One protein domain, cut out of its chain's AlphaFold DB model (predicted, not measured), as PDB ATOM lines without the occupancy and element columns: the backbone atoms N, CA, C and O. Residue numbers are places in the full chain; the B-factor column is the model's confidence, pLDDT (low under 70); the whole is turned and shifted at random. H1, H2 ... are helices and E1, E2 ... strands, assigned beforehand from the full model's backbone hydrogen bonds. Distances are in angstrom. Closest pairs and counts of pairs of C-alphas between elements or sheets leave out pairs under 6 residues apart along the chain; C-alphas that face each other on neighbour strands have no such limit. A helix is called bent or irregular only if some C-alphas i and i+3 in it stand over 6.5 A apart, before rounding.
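What this domain is: This is residues 132 to 261 of the 564 residues of the protein "Peptidase S55 domain-containing protein" of Candidatus Yanofskybacteria bacterium RIFCSPHIGHO2_01_FULL_44_17 (UniProt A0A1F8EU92). A small closed barrel of six antiparallel strands has helices H1 and H3 over its outside, while the E4 and E5 hairpin runs out as an arm whose tip, residues 229 to 234, sticks out at the far end of the long axis from H1 and H2. H2, off the barrel, lies in the stretch between H1 and H3. The printed part has 130 residues, with three named helices followed by six named strands, and its class is mixed, helices and strands. It is compact, with a radius of gyration of the C-alphas of 15.0 A, yet elongated, spanning 47 by 29 by 29 A.

How they stand to each other: Round the closed barrel run E1 (residues 172 to 175), E2 (187 to 193), E3 (200 to 203), E6 (255 to 260), E5 (235 to 252) and E4 (213 to 228), and back to E1. E1 E2 E3 and E4 E5 E6 are meanders, each strand the antiparallel neighbour of the one before; E1 E2 E3 E4 and E3 E4 E5 E6 are Greek keys, four strands holding a meander, with the first the antiparallel neighbour of the fourth. The hairpins are E1 and E2, E2 and E3, E4 and E5, E5 and E6. Pairs within hydrogen-bond range are N 173 and O 188 (E1 and E2), 3.0 A; N 202 and O 192 (E2 and E3), 2.8 A; N 256 and O 203 (E3 and E6), 2.8 A; N 249 and O 257 (E6 and E5), 2.8 A; N 248 and O 217 (E5 and E4), 2.7 A; N 220 and O 174 (E4 and E1), 2.9 A. E4 bends by 97 degrees at residue 225 and E5 by 127 degrees at residue 249. H3, residues 154 to 166, is on the barrel, outside it, at a height over the sheet of 8.5 A; it lies over E6, slantwise to the strands at 45 degrees on the local plane, and its closest C-alphas to E6 are those of Ala 160 and Leu 260, 5.0 A apart. H1, residues 132 to 141, is on the barrel, outside it, at a height of 9.8 A, over E6 and only just over E5, with 3 C-alphas falling on E5; it runs across the strands, at 66 degrees to E6 on the local plane. H2, residues 146 to 149, is not on the barrel. O i to N i+4 pairs are within range for 4 of 6 in H1 and 6 of 9 in H3; H2 is too short for such a pair.

Where its parts are: H1 begins at C-alpha 132 (40.265, -19.078, -16.871). H1 is irregular, but only just, with C-alphas 133 and 136 6.6 A apart; H3, 20.2 A long, is irregular, with C-alphas 162 and 165 7.1 A apart. E4 is 31.2 A long and E5 22.1 A; E6 ends at C-alpha 260 (54.367, -7.843, -16.189).

The domain as a whole: The C-alphas of Pro 154 and Ala 231 are the farthest apart, 50.5 A. The printed part has no cut, and the link E1 to E2, 11 residues, is long. Residues 148 to 154 stand free, as do residues 229 to 234. The mean pLDDT of the printed part is 78.9; residues 134 to 161, 195 to 198 and 211 are under 70.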
ATOM      1  N   LEU A 132      39.396 -18.440 -15.879       85.56
ATOM      2  CA  LEU A 132      40.265 -19.078 -16.871       85.56
ATOM      3  C   LEU A 132      39.563 -19.316 -18.208       85.56
ATOM      4  O   LEU A 132      40.197 -19.185 -19.248       85.56
ATOM      5  N   GLY A 133      38.277 -19.662 -18.209       74.38
ATOM      6  CA  GLY A 133      37.500 -19.931 -19.421       74.38
ATOM      7  C   GLY A 133      37.229 -18.671 -20.242       74.38
ATOM      8  O   GLY A 133      37.131 -18.730 -21.468       74.38
ATOM      9  N   PHE A 134      37.179 -17.517 -19.580       67.00
ATOM     10  CA  PHE A 134      37.027 -16.221 -20.229       67.00
ATOM     11  C   PHE A 134      38.315 -15.756 -20.946       67.00
ATOM     12  O   PHE A 134      38.253 -15.058 -21.956       67.00
ATOM     13  N   ARG A 135      39.492 -16.221 -20.514       61.47
ATOM     14  CA  ARG A 135      40.805 -15.793 -21.027       61.47
ATOM     15  C   ARG A 135      41.086 -16.156 -22.508       61.47
ATOM     16  O   ARG A 135      41.498 -15.262 -23.242       61.47
ATOM     17  N   PRO A 136      40.879 -17.394 -23.009       52.28
ATOM     18  CA  PRO A 136      41.203 -17.757 -24.396       52.28
ATOM     19  C   PRO A 136      40.319 -17.091 -25.453       52.28
ATOM     20  O   PRO A 136      40.820 -16.737 -26.516       52.28
ATOM     21  N   LYS A 137      39.018 -16.911 -25.174       52.62
ATOM     22  CA  LYS A 137      38.103 -16.224 -26.103       52.62
ATOM     23  C   LYS A 137      38.523 -14.771 -26.288       52.62
ATOM     24  O   LYS A 137      38.686 -14.330 -27.412       52.62
ATOM     25  N   ILE A 138      38.840 -14.083 -25.193       52.88
ATOM     26  CA  ILE A 138      39.302 -12.695 -25.227       52.88
ATOM     27  C   ILE A 138      40.682 -12.542 -25.866       52.88
ATOM     28  O   ILE A 138      40.876 -11.645 -26.686       52.88
ATOM     29  N   ILE A 139      41.638 -13.420 -25.538       51.59
ATOM     30  CA  ILE A 139      42.973 -13.355 -26.145       51.59
ATOM     31  C   ILE A 139      42.897 -13.544 -27.664       51.59
ATOM     32  O   ILE A 139      43.620 -12.869 -28.380       51.59
ATOM     33  N   ASN A 140      42.008 -14.401 -28.165       45.03
ATOM     34  CA  ASN A 140      41.872 -14.626 -29.605       45.03
ATOM     35  C   ASN A 140      40.983 -13.583 -30.309       45.03
ATOM     36  O   ASN A 140      41.246 -13.261 -31.462       45.03
ATOM     37  N   GLU A 141      39.954 -13.052 -29.644       46.28
ATOM     38  CA  GLU A 141      38.942 -12.161 -30.240       46.28
ATOM     39  C   GLU A 141      39.289 -10.667 -30.106       46.28
ATOM     40  O   GLU A 141      39.008  -9.892 -31.015       46.28
ATOM     41  N   TYR A 142      39.962 -10.266 -29.021       43.62
ATOM     42  CA  TYR A 142      40.300  -8.863 -28.725       43.62
ATOM     43  C   TYR A 142      41.810  -8.602 -28.599       43.62
ATOM     44  O   TYR A 142      42.260  -7.474 -28.779       43.62
ATOM     45  N   VAL A 143      42.612  -9.636 -28.317       44.81
ATOM     46  CA  VAL A 143      44.090  -9.558 -28.230       44.81
ATOM     47  C   VAL A 143      44.767 -10.285 -29.409       44.81
ATOM     48  O   VAL A 143      45.988 -10.239 -29.554       44.81
ATOM     49  N   GLY A 144      43.981 -10.877 -30.321       39.16
ATOM     50  CA  GLY A 144      44.452 -11.551 -31.540       39.16
ATOM     51  C   GLY A 144      45.102 -10.601 -32.552       39.16
ATOM     52  O   GLY A 144      45.630 -11.044 -33.566       39.16
ATOM     53  N   LEU A 145      45.102  -9.299 -32.250       36.25
ATOM     54  CA  LEU A 145      45.821  -8.256 -32.971       36.25
ATOM     55  C   LEU A 145      47.047  -7.712 -32.212       36.25
ATOM     56  O   LEU A 145      47.801  -6.950 -32.800       36.25
ATOM     57  N   THR A 146      47.305  -8.061 -30.942       37.72
ATOM     58  CA  THR A 146      48.283  -7.331 -30.097       37.72
ATOM     59  C   THR A 146      49.270  -8.186 -29.296       37.72
ATOM     60  O   THR A 146      50.014  -7.641 -28.478       37.72
ATOM     61  N   VAL A 147      49.408  -9.488 -29.577       37.94
ATOM     62  CA  VAL A 147      50.720 -10.125 -29.319       37.94
ATOM     63  C   VAL A 147      51.764  -9.557 -30.295       37.94
ATOM     64  O   VAL A 147      52.895  -9.323 -29.882       37.94
ATOM     65  N   ASP A 148      51.350  -9.204 -31.520       36.44
ATOM     66  CA  ASP A 148      52.214  -8.578 -32.533       36.44
ATOM     67  C   ASP A 148      52.137  -7.035 -32.568       36.44
ATOM     68  O   ASP A 148      53.121  -6.384 -32.918       36.44
ATOM     69  N   ALA A 149      51.013  -6.407 -32.184       36.56
ATOM     70  CA  ALA A 149      50.888  -4.937 -32.199       36.56
ATOM     71  C   ALA A 149      51.433  -4.207 -30.955       36.56
ATOM     72  O   ALA A 149      51.542  -2.981 -30.967       36.56
ATOM     73  N   PHE A 150      51.857  -4.924 -29.912       37.16
ATOM     74  CA  PHE A 150      52.918  -4.408 -29.047       37.16
ATOM     75  C   PHE A 150      54.223  -4.951 -29.617       37.16
ATOM     76  O   PHE A 150      54.394  -6.164 -29.556       37.16
ATOM     77  N   PRO A 151      55.138  -4.132 -30.167       32.12
ATOM     78  CA  PRO A 151      56.412  -4.651 -30.639       32.12
ATOM     79  C   PRO A 151      57.131  -5.282 -29.447       32.12
ATOM     80  O   PRO A 151      57.682  -4.589 -28.589       32.12
ATOM     81  N   ILE A 152      57.074  -6.614 -29.369       39.47
ATOM     82  CA  ILE A 152      57.796  -7.412 -28.393       39.47
ATOM     83  C   ILE A 152      59.261  -7.304 -28.794       39.47
ATOM     84  O   ILE A 152      59.798  -8.108 -29.551       39.47
ATOM     85  N   PHE A 153      59.931  -6.273 -28.291       35.41
ATOM     86  CA  PHE A 153      61.379  -6.270 -28.291       35.41
ATOM     87  C   PHE A 153      61.825  -7.403 -27.354       35.41
ATOM     88  O   PHE A 153      61.334  -7.466 -26.224       35.41
ATOM     89  N   PRO A 154      62.784  -8.264 -27.737       40.94
ATOM     90  CA  PRO A 154      63.284  -9.359 -26.889       40.94
ATOM     91  C   PRO A 154      63.764  -8.902 -25.492       40.94
ATOM     92  O   PRO A 154      63.861  -9.697 -24.563       40.94
ATOM     93  N   ARG A 155      63.988  -7.593 -25.305       43.53
ATOM     94  CA  ARG A 155      64.271  -6.945 -24.019       43.53
ATOM     95  C   ARG A 155      63.102  -6.982 -23.012       43.53
ATOM     96  O   ARG A 155      63.370  -6.975 -21.816       43.53
ATOM     97  N   GLN A 156      61.840  -7.022 -23.453       48.72
ATOM     98  CA  GLN A 156      60.659  -7.032 -22.570       48.72
ATOM     99  C   GLN A 156      60.313  -8.420 -22.008       48.72
ATOM    100  O   GLN A 156      59.882  -8.489 -20.858       48.72
ATOM    101  N   LEU A 157      60.542  -9.516 -22.748       51.47
ATOM    102  CA  LEU A 157      60.371 -10.873 -22.192       51.47
ATOM    103  C   LEU A 157      61.326 -11.104 -21.013       51.47
ATOM    104  O   LEU A 157      60.888 -11.485 -19.933       51.47
ATOM    105  N   ASN A 158      62.604 -10.745 -21.189       57.41
ATOM    106  CA  ASN A 158      63.613 -10.841 -20.129       57.41
ATOM    107  C   ASN A 158      63.248 -10.008 -18.886       57.41
ATOM    108  O   ASN A 158      63.599 -10.382 -17.768       57.41
ATOM    109  N   LEU A 159      62.541  -8.884 -19.065       65.88
ATOM    110  CA  LEU A 159      62.053  -8.079 -17.948       65.88
ATOM    111  C   LEU A 159      60.905  -8.777 -17.209       65.88
ATOM    112  O   LEU A 159      60.970  -8.881 -15.987       65.88
ATOM    113  N   ALA A 160      59.890  -9.280 -17.920       63.75
ATOM    114  CA  ALA A 160      58.763  -9.988 -17.307       63.75
ATOM    115  C   ALA A 160      59.234 -11.202 -16.489       63.75
ATOM    116  O   ALA A 160      58.846 -11.346 -15.329       63.75
ATOM    117  N   ASP A 161      60.151 -11.997 -17.045       67.31
ATOM    118  CA  ASP A 161      60.734 -13.147 -16.352       67.31
ATOM    119  C   ASP A 161      61.520 -12.745 -15.097       67.31
ATOM    120  O   ASP A 161      61.477 -13.457 -14.097       67.31
ATOM    121  N   SER A 162      62.193 -11.585 -15.098       73.56
ATOM    122  CA  SER A 162      62.887 -11.076 -13.904       73.56
ATOM    123  C   SER A 162      61.950 -10.504 -12.827       73.56
ATOM    124  O   SER A 162      62.355 -10.336 -11.676       73.56
ATOM    125  N   LEU A 163      60.703 -10.182 -13.191       78.38
ATOM    126  CA  LEU A 163      59.705  -9.581 -12.302       78.38
ATOM    127  C   LEU A 163      58.705 -10.594 -11.734       78.38
ATOM    128  O   LEU A 163      57.970 -10.244 -10.815       78.38
ATOM    129  N   LYS A 164      58.675 -11.835 -12.228       71.62
ATOM    130  CA  LYS A 164      57.709 -12.851 -11.780       71.62
ATOM    131  C   LYS A 164      57.795 -13.141 -10.281       71.62
ATOM    132  O   LYS A 164      56.776 -13.206  -9.613       71.62
ATOM    133  N   ASP A 165      59.006 -13.176  -9.725       80.19
ATOM    134  CA  ASP A 165      59.222 -13.423  -8.293       80.19
ATOM    135  C   ASP A 165      58.890 -12.190  -7.431       80.19
ATOM    136  O   ASP A 165      58.998 -12.223  -6.205       80.19
ATOM    137  N   LYS A 166      58.509 -11.068  -8.061       84.75
ATOM    138  CA  LYS A 166      58.056  -9.857  -7.370       84.75
ATOM    139  C   LYS A 166      56.562  -9.869  -7.086       84.75
ATOM    140  O   LYS A 166      56.127  -8.988  -6.355       84.75
ATOM    141  N   ILE A 167      55.789 -10.800  -7.642       89.50
ATOM    142  CA  ILE A 167      54.347 -10.873  -7.413       89.50
ATOM    143  C   ILE A 167      53.900 -12.328  -7.266       89.50
ATOM    144  O   ILE A 167      54.261 -13.182  -8.068       89.50
ATOM    145  N   LYS A 168      53.114 -12.630  -6.236       92.38
ATOM    146  CA  LYS A 168      52.619 -13.990  -5.952       92.38
ATOM    147  C   LYS A 168      51.117 -13.988  -5.645       92.38
ATOM    148  O   LYS A 168      50.571 -12.934  -5.319       92.38
ATOM    149  N   PRO A 169      50.421 -15.138  -5.732       95.00
ATOM    150  CA  PRO A 169      49.026 -15.230  -5.309       95.00
ATOM    151  C   PRO A 169      48.852 -14.746  -3.864       95.00
ATOM    152  O   PRO A 169      49.661 -15.068  -2.995       95.00
ATOM    153  N   GLY A 170      47.806 -13.962  -3.616       96.31
ATOM    154  CA  GLY A 170      47.543 -13.324  -2.328       96.31
ATOM    155  C   GLY A 170      48.208 -11.956  -2.143       96.31
ATOM    156  O   GLY A 170      47.805 -11.236  -1.231       96.31
ATOM    157  N   ASP A 171      49.177 -11.568  -2.985       96.50
ATOM    158  CA  ASP A 171      49.789 -10.237  -2.905       96.50
ATOM    159  C   ASP A 171      48.761  -9.143  -3.171       96.50
ATOM    160  O   ASP A 171      47.932  -9.249  -4.080       96.50
ATOM    161  N   MET A 172      48.878  -8.043  -2.432       96.44
ATOM    162  CA  MET A 172      48.132  -6.837  -2.742       96.44
ATOM    163  C   MET A 172      48.800  -6.077  -3.890       96.44
ATOM    164  O   MET A 172      50.021  -5.905  -3.946       96.44
ATOM    165  N   TYR A 173      47.974  -5.583  -4.800       96.19
ATOM    166  CA  TYR A 173      48.389  -4.709  -5.886       96.19
ATOM    167  C   TYR A 173      47.420  -3.532  -5.991       96.19
ATOM    168  O   TYR A 173      46.286  -3.587  -5.507       96.19
ATOM    169  N   THR A 174      47.870  -2.467  -6.640       95.62
ATOM    170  CA  THR A 174      47.036  -1.314  -6.974       95.62
ATOM    171  C   THR A 174      47.248  -0.936  -8.426       95.62
ATOM    172  O   THR A 174      48.372  -1.007  -8.927       95.62
ATOM    173  N   PHE A 175      46.176  -0.549  -9.107       94.44
ATOM    174  CA  PHE A 175      46.211  -0.032 -10.470       94.44
ATOM    175  C   PHE A 175      45.607   1.366 -10.474       94.44
ATOM    176  O   PHE A 175      44.661   1.625  -9.739       94.44
ATOM    177  N   CYS A 176      46.151   2.281 -11.270       92.75
ATOM    178  CA  CYS A 176      45.727   3.682 -11.235       92.75
ATOM    179  C   CYS A 176      44.935   4.054 -12.485       92.75
ATOM    180  O   CYS A 176      45.416   3.848 -13.597       92.75
ATOM    181  N   LEU A 177      43.760   4.663 -12.300       90.38
ATOM    182  CA  LEU A 177      43.027   5.312 -13.396       90.38
ATOM    183  C   LEU A 177      43.711   6.628 -13.794       90.38
ATOM    184  O   LEU A 177      43.801   6.960 -14.973       90.38
ATOM    185  N   TYR A 178      44.249   7.331 -12.796       91.75
ATOM    186  CA  TYR A 178      45.137   8.480 -12.941       91.75
ATOM    187  C   TYR A 178      46.084   8.567 -11.737       91.75
ATOM    188  O   TYR A 178      45.765   8.078 -10.647       91.75
ATOM    189  N   TRP A 179      47.256   9.172 -11.927       92.31
ATOM    190  CA  TRP A 179      48.268   9.358 -10.878       92.31
ATOM    191  C   TRP A 179      49.055  10.657 -11.075       92.31
ATOM    192  O   TRP A 179      49.038  11.224 -12.158       92.31
ATOM    193  N   GLY A 180      49.774  11.122 -10.057       91.75
ATOM    194  CA  GLY A 180      50.523  12.378 -10.101       91.75
ATOM    195  C   GLY A 180      50.601  12.990  -8.709       91.75
ATOM    196  O   GLY A 180      50.834  12.262  -7.743       91.75
ATOM    197  N   ASP A 181      50.362  14.296  -8.615       91.75
ATOM    198  CA  ASP A 181      50.216  15.000  -7.332       91.75
ATOM    199  C   ASP A 181      48.944  14.545  -6.589       91.75
ATOM    200  O   ASP A 181      48.894  14.549  -5.360       91.75
ATOM    201  N   ASP A 182      47.933  14.112  -7.348       88.56
ATOM    202  CA  ASP A 182      46.714  13.448  -6.883       88.56
ATOM    203  C   ASP A 182      46.512  12.144  -7.677       88.56
ATOM    204  O   ASP A 182      47.012  11.984  -8.796       88.56
ATOM    205  N   GLN A 183      45.817  11.171  -7.093       91.25
ATOM    206  CA  GLN A 183      45.698   9.836  -7.667       91.25
ATOM    207  C   GLN A 183      44.410   9.126  -7.268       91.25
ATOM    208  O   GLN A 183      43.939   9.225  -6.137       91.25
ATOM    209  N   TYR A 184      43.909   8.303  -8.184       92.19
ATOM    210  CA  TYR A 184      42.879   7.321  -7.885       92.19
ATOM    211  C   TYR A 184      43.365   5.948  -8.316       92.19
ATOM    212  O   TYR A 184      43.389   5.612  -9.506       92.19
ATOM    213  N   CYS A 185      43.790   5.176  -7.318       92.81
ATOM    214  CA  CYS A 185      44.356   3.855  -7.512       92.81
ATOM    215  C   CYS A 185      43.607   2.835  -6.651       92.81
ATOM    216  O   CYS A 185      43.956   2.645  -5.481       92.81
ATOM    217  N   PRO A 186      42.545   2.206  -7.184       93.12
ATOM    218  CA  PRO A 186      41.914   1.079  -6.524       93.12
ATOM    219  C   PRO A 186      42.911  -0.060  -6.300       93.12
ATOM    220  O   PRO A 186      43.903  -0.211  -7.020       93.12
ATOM    221  N   SER A 187      42.630  -0.879  -5.297       94.31
ATOM    222  CA  SER A 187      43.502  -1.980  -4.909       94.31
ATOM    223  C   SER A 187      42.731  -3.285  -4.834       94.31
ATOM    224  O   SER A 187      41.537  -3.311  -4.538       94.31
ATOM    225  N   GLY A 188      43.445  -4.378  -5.058       95.50
ATOM    226  CA  GLY A 188      42.920  -5.728  -4.945       95.50
ATOM    227  C   GLY A 188      44.025  -6.712  -4.601       95.50
ATOM    228  O   GLY A 188      45.124  -6.329  -4.197       95.50
ATOM    229  N   THR A 189      43.725  -7.989  -4.774       96.88
ATOM    230  CA  THR A 189      44.615  -9.100  -4.459       96.88
ATOM    231  C   THR A 189      44.848  -9.960  -5.696       96.88
ATOM    232  O   THR A 189      43.916 -10.273  -6.428       96.88
ATOM    233  N   VAL A 190      46.092 -10.367  -5.926       96.19
ATOM    234  CA  VAL A 190      46.476 -11.243  -7.038       96.19
ATOM    235  C   VAL A 190      45.901 -12.636  -6.815       96.19
ATOM    236  O   VAL A 190      46.174 -13.265  -5.794       96.19
ATOM    237  N   THR A 191      45.153 -13.157  -7.784       95.25
ATOM    238  CA  THR A 191      44.532 -14.482  -7.687       95.25
ATOM    239  C   THR A 191      45.487 -15.583  -8.124       95.25
ATOM    240  O   THR A 191      45.703 -16.559  -7.415       95.25
ATOM    241  N   HIS A 192      46.038 -15.476  -9.331       90.62
ATOM    242  CA  HIS A 192      46.756 -16.588  -9.947       90.62
ATOM    243  C   HIS A 192      47.742 -16.081 -10.997       90.62
ATOM    244  O   HIS A 192      47.369 -15.271 -11.840       90.62
ATOM    245  N   LEU A 193      48.982 -16.570 -10.982       87.19
ATOM    246  CA  LEU A 193      49.923 -16.361 -12.084       87.19
ATOM    247  C   LEU A 193      49.746 -17.481 -13.104       87.19
ATOM    248  O   LEU A 193      49.669 -18.641 -12.707       87.19
ATOM    249  N   ASP A 194      49.715 -17.156 -14.397       75.25
ATOM    250  CA  ASP A 194      49.590 -18.188 -15.426       75.25
ATOM    251  C   ASP A 194      50.878 -19.022 -15.517       75.25
ATOM    252  O   ASP A 194      51.917 -18.495 -15.930       75.25
ATOM    253  N   PRO A 195      50.826 -20.331 -15.215       62.25
ATOM    254  CA  PRO A 195      51.993 -21.197 -15.321       62.25
ATOM    255  C   PRO A 195      52.499 -21.353 -16.766       62.25
ATOM    256  O   PRO A 195      53.672 -21.667 -16.964       62.25
ATOM    257  N   LYS A 196      51.649 -21.131 -17.782       64.25
ATOM    258  CA  LYS A 196      52.002 -21.235 -19.210       64.25
ATOM    259  C   LYS A 196      52.529 -19.928 -19.803       64.25
ATOM    260  O   LYS A 196      53.279 -19.969 -20.773       64.25
ATOM    261  N   ASN A 197      52.146 -18.783 -19.243       67.06
ATOM    262  CA  ASN A 197      52.581 -17.458 -19.680       67.06
ATOM    263  C   ASN A 197      52.984 -16.631 -18.453       67.06
ATOM    264  O   ASN A 197      52.202 -15.823 -17.946       67.06
ATOM    265  N   GLN A 198      54.217 -16.863 -17.989       61.69
ATOM    266  CA  GLN A 198      54.755 -16.389 -16.703       61.69
ATOM    267  C   GLN A 198      54.750 -14.857 -16.543       61.69
ATOM    268  O   GLN A 198      54.863 -14.356 -15.429       61.69
ATOM    269  N   GLY A 199      54.560 -14.102 -17.629       76.56
ATOM    270  CA  GLY A 199      54.384 -12.652 -17.591       76.56
ATOM    271  C   GLY A 199      52.950 -12.187 -17.334       76.56
ATOM    272  O   GLY A 199      52.715 -10.985 -17.376       76.56
ATOM    273  N   THR A 200      51.979 -13.080 -17.113       85.44
ATOM    274  CA  THR A 200      50.564 -12.711 -16.940       85.44
ATOM    275  C   THR A 200      49.958 -13.264 -15.660       85.44
ATOM    276  O   THR A 200      50.271 -14.375 -15.232       85.44
ATOM    277  N   PHE A 201      49.034 -12.510 -15.077       88.50
ATOM    278  CA  PHE A 201      48.322 -12.907 -13.869       88.50
ATOM    279  C   PHE A 201      46.846 -12.522 -13.937       88.50
ATOM    280  O   PHE A 201      46.454 -11.607 -14.662       88.50
ATOM    281  N   LEU A 202      46.038 -13.253 -13.180       91.44
ATOM    282  CA  LEU A 202      44.637 -12.981 -12.920       91.44
ATOM    283  C   LEU A 202      44.497 -12.296 -11.571       91.44
ATOM    284  O   LEU A 202      45.203 -12.626 -10.611       91.44
ATOM    285  N   THR A 203      43.570 -11.359 -11.504       93.94
ATOM    286  CA  THR A 203      43.287 -10.595 -10.298       93.94
ATOM    287  C   THR A 203      41.848 -10.105 -10.311       93.94
ATOM    288  O   THR A 203      41.230 -10.044 -11.371       93.94
ATOM    289  N   LEU A 204      41.326  -9.745  -9.139       92.81
ATOM    290  CA  LEU A 204      39.903  -9.475  -8.903       92.81
ATOM    291  C   LEU A 204      39.001 -10.666  -9.273       92.81
ATOM    292  O   LEU A 204      39.400 -11.608  -9.945       92.81
ATOM    293  N   GLY A 205      37.756 -10.635  -8.806       86.94
ATOM    294  CA  GLY A 205      36.718 -11.593  -9.212       86.94
ATOM    295  C   GLY A 205      35.568 -10.941  -9.983       86.94
ATOM    296  O   GLY A 205      34.556 -11.587 -10.228       86.94
ATOM    297  N   HIS A 206      35.678  -9.656 -10.304       90.00
ATOM    298  CA  HIS A 206      34.611  -8.822 -10.857       90.00
ATOM    299  C   HIS A 206      35.223  -7.665 -11.670       90.00
ATOM    300  O   HIS A 206      36.420  -7.406 -11.506       90.00
ATOM    301  N   PRO A 207      34.429  -6.947 -12.488       87.62
ATOM    302  CA  PRO A 207      34.879  -5.727 -13.154       87.62
ATOM    303  C   PRO A 207      35.349  -4.685 -12.147       87.62
ATOM    304  O   PRO A 207      34.688  -4.458 -11.130       87.62
ATOM    305  N   ALA A 208      36.466  -4.027 -12.433       85.88
ATOM    306  CA  ALA A 208      36.908  -2.878 -11.652       85.88
ATOM    307  C   ALA A 208      36.276  -1.562 -12.104       85.88
ATOM    308  O   ALA A 208      36.187  -0.619 -11.319       85.88
ATOM    309  N   THR A 209      35.912  -1.481 -13.378       77.69
ATOM    310  CA  THR A 209      35.388  -0.281 -14.019       77.69
ATOM    311  C   THR A 209      34.083  -0.588 -14.745       77.69
ATOM    312  O   THR A 209      33.791  -1.737 -15.075       77.69
ATOM    313  N   ASP A 210      33.301   0.454 -15.028       70.50
ATOM    314  CA  ASP A 210      32.045   0.320 -15.777       70.50
ATOM    315  C   ASP A 210      32.270  -0.082 -17.250       70.50
ATOM    316  O   ASP A 210      31.342  -0.523 -17.929       70.50
ATOM    317  N   ALA A 211      33.502   0.052 -17.755       65.62
ATOM    318  CA  ALA A 211      33.878  -0.312 -19.115       65.62
ATOM    319  C   ALA A 211      34.680  -1.617 -19.127       65.62
ATOM    320  O   ALA A 211      35.905  -1.627 -19.040       65.62
ATOM    321  N   VAL A 212      33.964  -2.726 -19.291       74.19
ATOM    322  CA  VAL A 212      34.552  -4.048 -19.523       74.19
ATOM    323  C   VAL A 212      35.211  -4.081 -20.908       74.19
ATOM    324  O   VAL A 212      34.577  -3.725 -21.903       74.19
ATOM    325  N   GLY A 213      36.461  -4.538 -20.993       76.69
ATOM    326  CA  GLY A 213      37.193  -4.669 -22.252       76.69
ATOM    327  C   GLY A 213      38.717  -4.543 -22.127       76.69
ATOM    328  O   GLY A 213      39.267  -4.565 -21.019       76.69
ATOM    329  N   PRO A 214      39.417  -4.428 -23.273       77.69
ATOM    330  CA  PRO A 214      40.841  -4.116 -23.316       77.69
ATOM    331  C   PRO A 214      41.148  -2.796 -22.611       77.69
ATOM    332  O   PRO A 214      40.392  -1.832 -22.690       77.69
ATOM    333  N   THR A 215      42.273  -2.750 -21.910       81.06
ATOM    334  CA  THR A 215      42.723  -1.543 -21.216       81.06
ATOM    335  C   THR A 215      44.243  -1.551 -21.078       81.06
ATOM    336  O   THR A 215      44.912  -2.464 -21.555       81.06
ATOM    337  N   ALA A 216      44.809  -0.511 -20.478       84.12
ATOM    338  CA  ALA A 216      46.247  -0.379 -20.285       84.12
ATOM    339  C   ALA A 216      46.541   0.397 -18.995       84.12
ATOM    340  O   ALA A 216      47.209   1.422 -19.010       84.12
ATOM    341  N   LEU A 217      45.998  -0.044 -17.860       88.56
ATOM    342  CA  LEU A 217      46.161   0.672 -16.588       88.56
ATOM    343  C   LEU A 217      47.459   0.237 -15.904       88.56
ATOM    344  O   LEU A 217      47.645  -0.963 -15.709       88.56
ATOM    345  N   PRO A 218      48.358   1.149 -15.504       92.19
ATOM    346  CA  PRO A 218      49.591   0.759 -14.838       92.19
ATOM    347  C   PRO A 218      49.277   0.204 -13.452       92.19
ATOM    348  O   PRO A 218      48.342   0.668 -12.792       92.19
ATOM    349  N   PHE A 219      50.086  -0.748 -12.992       94.62
ATOM    350  CA  PHE A 219      49.947  -1.295 -11.648       94.62
ATOM    351  C   PHE A 219      51.272  -1.406 -10.887       94.62
ATOM    352  O   PHE A 219      52.358  -1.540 -11.461       94.62
ATOM    353  N   TRP A 220      51.150  -1.389  -9.562       94.56
ATOM    354  CA  TRP A 220      52.221  -1.520  -8.577       94.56
ATOM    355  C   TRP A 220      51.866  -2.612  -7.572       94.56
ATOM    356  O   TRP A 220      50.688  -2.913  -7.367       94.56
ATOM    357  N   ARG A 221      52.873  -3.145  -6.872       95.81
ATOM    358  CA  ARG A 221      52.595  -3.787  -5.580       95.81
ATOM    359  C   ARG A 221      52.050  -2.753  -4.609       95.81
ATOM    360  O   ARG A 221      52.383  -1.569  -4.702       95.81
ATOM    361  N   ALA A 222      51.260  -3.220  -3.659       96.12
ATOM    362  CA  ALA A 222      50.751  -2.389  -2.591       96.12
ATOM    363  C   ALA A 222      50.949  -3.054  -1.228       96.12
ATOM    364  O   ALA A 222      51.062  -4.273  -1.125       96.12
ATOM    365  N   GLU A 223      50.988  -2.228  -0.191       96.56
ATOM    366  CA  GLU A 223      50.870  -2.646   1.202       96.56
ATOM    367  C   GLU A 223      49.610  -2.058   1.822       96.56
ATOM    368  O   GLU A 223      49.175  -0.964   1.454       96.56
ATOM    369  N   VAL A 224      49.048  -2.767   2.796       96.62
ATOM    370  CA  VAL A 224      47.981  -2.274   3.659       96.62
ATOM    371  C   VAL A 224      48.599  -1.541   4.842       96.62
ATOM    372  O   VAL A 224      49.311  -2.131   5.652       96.62
ATOM    373  N   LEU A 225      48.291  -0.254   4.966       94.81
ATOM    374  CA  LEU A 225      48.709   0.563   6.102       94.81
ATOM    375  C   LEU A 225      47.793   0.359   7.312       94.81
ATOM    376  O   LEU A 225      48.253   0.350   8.452       94.81
ATOM    377  N   THR A 226      46.490   0.231   7.059       92.12
ATOM    378  CA  THR A 226      45.463  -0.057   8.064       92.12
ATOM    379  C   THR A 226      44.178  -0.492   7.374       92.12
ATOM    380  O   THR A 226      43.883  -0.086   6.248       92.12
ATOM    381  N   GLU A 227      43.360  -1.253   8.078       91.06
ATOM    382  CA  GLU A 227      41.957  -1.460   7.769       91.06
ATOM    383  C   GLU A 227      41.079  -0.420   8.474       91.06
ATOM    384  O   GLU A 227      41.381   0.040   9.577       91.06
ATOM    385  N   VAL A 228      39.974  -0.044   7.835       91.38
ATOM    386  CA  VAL A 228      38.940   0.816   8.414       91.38
ATOM    387  C   VAL A 228      37.637   0.031   8.426       91.38
ATOM    388  O   VAL A 228      37.046  -0.243   7.378       91.38
ATOM    389  N   ALA A 229      37.196  -0.345   9.625       87.56
ATOM    390  CA  ALA A 229      35.924  -1.028   9.817       87.56
ATOM    391  C   ALA A 229      34.765  -0.031   9.693       87.56
ATOM    392  O   ALA A 229      34.752   1.001  10.369       87.56
ATOM    393  N   LYS A 230      33.782  -0.345   8.847       86.31
ATOM    394  CA  LYS A 230      32.605   0.500   8.632       86.31
ATOM    395  C   LYS A 230      31.355  -0.364   8.502       86.31
ATOM    396  O   LYS A 230      31.402  -1.449   7.933       86.31
ATOM    397  N   ALA A 231      30.239   0.127   9.038       77.00
ATOM    398  CA  ALA A 231      28.992  -0.632   9.090       77.00
ATOM    399  C   ALA A 231      28.392  -0.923   7.707       77.00
ATOM    400  O   ALA A 231      27.695  -1.917   7.567       77.00
ATOM    401  N   ASP A 232      28.623  -0.076   6.700       81.19
ATOM    402  CA  ASP A 232      28.156  -0.285   5.324       81.19
ATOM    403  C   ASP A 232      29.156  -1.106   4.497       81.19
ATOM    404  O   ASP A 232      28.777  -2.123   3.918       81.19
ATOM    405  N   SER A 233      30.423  -0.687   4.465       85.19
ATOM    406  CA  SER A 233      31.514  -1.342   3.749       85.19
ATOM    407  C   SER A 233      32.860  -0.979   4.368       85.19
ATOM    408  O   SER A 233      33.358   0.137   4.203       85.19
ATOM    409  N   SER A 234      33.488  -1.947   5.028       91.75
ATOM    410  CA  SER A 234      34.878  -1.824   5.464       91.75
ATOM    411  C   SER A 234      35.833  -1.786   4.268       91.75
ATOM    412  O   SER A 234      35.538  -2.322   3.196       91.75
ATOM    413  N   PHE A 235      37.000  -1.167   4.433       92.88
ATOM    414  CA  PHE A 235      37.992  -1.040   3.363       92.88
ATOM    415  C   PHE A 235      39.421  -0.988   3.903       92.88
ATOM    416  O   PHE A 235      39.654  -0.653   5.065       92.88
ATOM    417  N   LYS A 236      40.384  -1.321   3.041       94.50
ATOM    418  CA  LYS A 236      41.819  -1.200   3.317       94.50
ATOM    419  C   LYS A 236      42.336   0.160   2.852       94.50
ATOM    420  O   LYS A 236      42.037   0.592   1.740       94.50
ATOM    421  N   VAL A 237      43.149   0.811   3.678       93.81
ATOM    422  CA  VAL A 237      43.974   1.955   3.277       93.81
ATOM    423  C   VAL A 237      45.327   1.408   2.849       93.81
ATOM    424  O   VAL A 237      46.015   0.770   3.645       93.81
ATOM    425  N   SER A 238      45.706   1.645   1.596       94.06
ATOM    426  CA  SER A 238      46.910   1.060   1.006       94.06
ATOM    427  C   SER A 238      47.851   2.086   0.395       94.06
ATOM    428  O   SER A 238      47.412   3.135  -0.071       94.06
ATOM    429  N   SER A 239      49.134   1.735   0.338       93.50
ATOM    430  CA  SER A 239      50.184   2.515  -0.321       93.50
ATOM    431  C   SER A 239      50.909   1.689  -1.381       93.50
ATOM    432  O   SER A 239      50.943   0.463  -1.306       93.50
ATOM    433  N   LYS A 240      51.497   2.364  -2.374       93.88
ATOM    434  CA  LYS A 240      52.305   1.749  -3.438       93.88
ATOM    435  C   LYS A 240      53.685   1.354  -2.916       93.88
ATOM    436  O   LYS A 240      54.326   2.136  -2.219       93.88
ATOM    437  N   ILE A 241      54.181   0.198  -3.353       90.75
ATOM    438  CA  ILE A 241      55.540  -0.274  -3.070       90.75
ATOM    439  C   ILE A 241      56.338  -0.353  -4.370       90.75
ATOM    440  O   ILE A 241      55.981  -1.088  -5.293       90.75
ATOM    441  N   GLY A 242      57.478   0.339  -4.405       89.12
ATOM    442  CA  GLY A 242      58.445   0.230  -5.496       89.12
ATOM    443  C   GLY A 242      57.957   0.798  -6.841       89.12
ATOM    444  O   GLY A 242      57.035   1.616  -6.878       89.12
ATOM    445  N   PRO A 243      58.612   0.424  -7.957       89.00
ATOM    446  CA  PRO A 243      58.237   0.879  -9.293       89.00
ATOM    447  C   PRO A 243      57.003   0.141  -9.829       89.00
ATOM    448  O   PRO A 243      56.619  -0.917  -9.328       89.00
ATOM    449  N   ALA A 244      56.409   0.689 -10.892       90.56
ATOM    450  CA  ALA A 244      55.337   0.014 -11.617       90.56
ATOM    451  C   ALA A 244      55.865  -1.304 -12.199       90.56
ATOM    452  O   ALA A 244      56.953  -1.337 -12.778       90.56
ATOM    453  N   LEU A 245      55.097  -2.382 -12.046       91.44
ATOM    454  CA  LEU A 245      55.507  -3.714 -12.495       91.44
ATOM    455  C   LEU A 245      54.976  -4.063 -13.888       91.44
ATOM    456  O   LEU A 245      55.502  -4.972 -14.530       91.44
ATOM    457  N   GLY A 246      53.952  -3.357 -14.366       90.50
ATOM    458  CA  GLY A 246      53.347  -3.600 -15.669       90.50
ATOM    459  C   GLY A 246      51.986  -2.930 -15.812       90.50
ATOM    460  O   GLY A 246      51.741  -1.893 -15.193       90.50
ATOM    461  N   SER A 247      51.106  -3.540 -16.610       89.94
ATOM    462  CA  SER A 247      49.764  -3.022 -16.897       89.94
ATOM    463  C   SER A 247      48.683  -4.075 -16.705       89.94
ATOM    464  O   SER A 247      48.882  -5.246 -17.025       89.94
ATOM    465  N   ILE A 248      47.512  -3.648 -16.249       90.19
ATOM    466  CA  ILE A 248      46.254  -4.350 -16.468       90.19
ATOM    467  C   ILE A 248      45.885  -4.149 -17.931       90.19
ATOM    468  O   ILE A 248      45.752  -3.015 -18.385       90.19
ATOM    469  N   ILE A 249      45.788  -5.257 -18.661       85.56
ATOM    470  CA  ILE A 249      45.566  -5.273 -20.111       85.56
ATOM    471  C   ILE A 249      44.114  -5.589 -20.482       85.56
ATOM    472  O   ILE A 249      43.711  -5.426 -21.632       85.56
ATOM    473  N   PHE A 250      43.327  -6.059 -19.513       84.06
ATOM    474  CA  PHE A 250      41.919  -6.373 -19.703       84.06
ATOM    475  C   PHE A 250      41.152  -6.273 -18.381       84.06
ATOM    476  O   PHE A 250      41.636  -6.773 -17.362       84.06
ATOM    477  N   ASP A 251      39.958  -5.681 -18.415       86.50
ATOM    478  CA  ASP A 251      38.989  -5.649 -17.313       86.50
ATOM    479  C   ASP A 251      37.715  -6.396 -17.727       86.50
ATOM    480  O   ASP A 251      37.073  -6.046 -18.713       86.50
ATOM    481  N   GLY A 252      37.396  -7.486 -17.030       84.81
ATOM    482  CA  GLY A 252      36.404  -8.483 -17.429       84.81
ATOM    483  C   GLY A 252      35.254  -8.660 -16.432       84.81
ATOM    484  O   GLY A 252      35.394  -8.317 -15.260       84.81
ATOM    485  N   PRO A 253      34.144  -9.309 -16.844       82.88
ATOM    486  CA  PRO A 253      33.043  -9.674 -15.944       82.88
ATOM    487  C   PRO A 253      33.478 -10.622 -14.816       82.88
ATOM    488  O   PRO A 253      32.852 -10.654 -13.761       82.88
ATOM    489  N   PHE A 254      34.570 -11.367 -15.012       87.12
ATOM    490  CA  PHE A 254      35.112 -12.324 -14.042       87.12
ATOM    491  C   PHE A 254      36.477 -11.910 -13.479       87.12
ATOM    492  O   PHE A 254      37.200 -12.757 -12.964       87.12
ATOM    493  N   GLY A 255      36.842 -10.629 -13.586       89.38
ATOM    494  CA  GLY A 255      38.114 -10.098 -13.099       89.38
ATOM    495  C   GLY A 255      39.012  -9.550 -14.203       89.38
ATOM    496  O   GLY A 255      38.630  -9.438 -15.366       89.38
ATOM    497  N   GLN A 256      40.231  -9.204 -13.814       90.62
ATOM    498  CA  GLN A 256      41.231  -8.530 -14.628       90.62
ATOM    499  C   GLN A 256      42.374  -9.460 -15.036       90.62
ATOM    500  O   GLN A 256      42.730 -10.409 -14.329       90.62
ATOM    501  N   ILE A 257      43.008  -9.120 -16.158       88.88
ATOM    502  CA  ILE A 257      44.250  -9.744 -16.616       88.88
ATOM    503  C   ILE A 257      45.357  -8.694 -16.581       88.88
ATOM    504  O   ILE A 257      45.271  -7.665 -17.253       88.88
ATOM    505  N   GLY A 258      46.412  -8.966 -15.820       88.94
ATOM    506  CA  GLY A 258      47.619  -8.148 -15.778       88.94
ATOM    507  C   GLY A 258      48.781  -8.768 -16.546       88.94
ATOM    508  O   GLY A 258      48.885  -9.992 -16.661       88.94
ATOM    509  N   LYS A 259      49.670  -7.915 -17.063       87.94
ATOM    510  CA  LYS A 259      50.901  -8.277 -17.772       87.94
ATOM    511  C   LYS A 259      52.105  -7.547 -17.176       87.94
ATOM    512  O   LYS A 259      52.141  -6.319 -17.141       87.94
ATOM    513  N   LEU A 260      53.094  -8.313 -16.733       87.62
ATOM    514  CA  LEU A 260      54.367  -7.843 -16.189       87.62
ATOM    515  C   LEU A 260      55.281  -7.297 -17.292       87.62
ATOM    516  O   LEU A 260      55.268  -7.771 -18.427       87.62
ATOM    517  N   GLY A 261      56.091  -6.294 -16.948       82.44
ATOM    518  CA  GLY A 261      57.103  -5.691 -17.821       82.44
ATOM    519  C   GLY A 261      56.560  -4.803 -18.950       82.44
ATOM    520  O   GLY A 261      57.343  -4.132 -19.621       82.44
TER     521      GLY A 261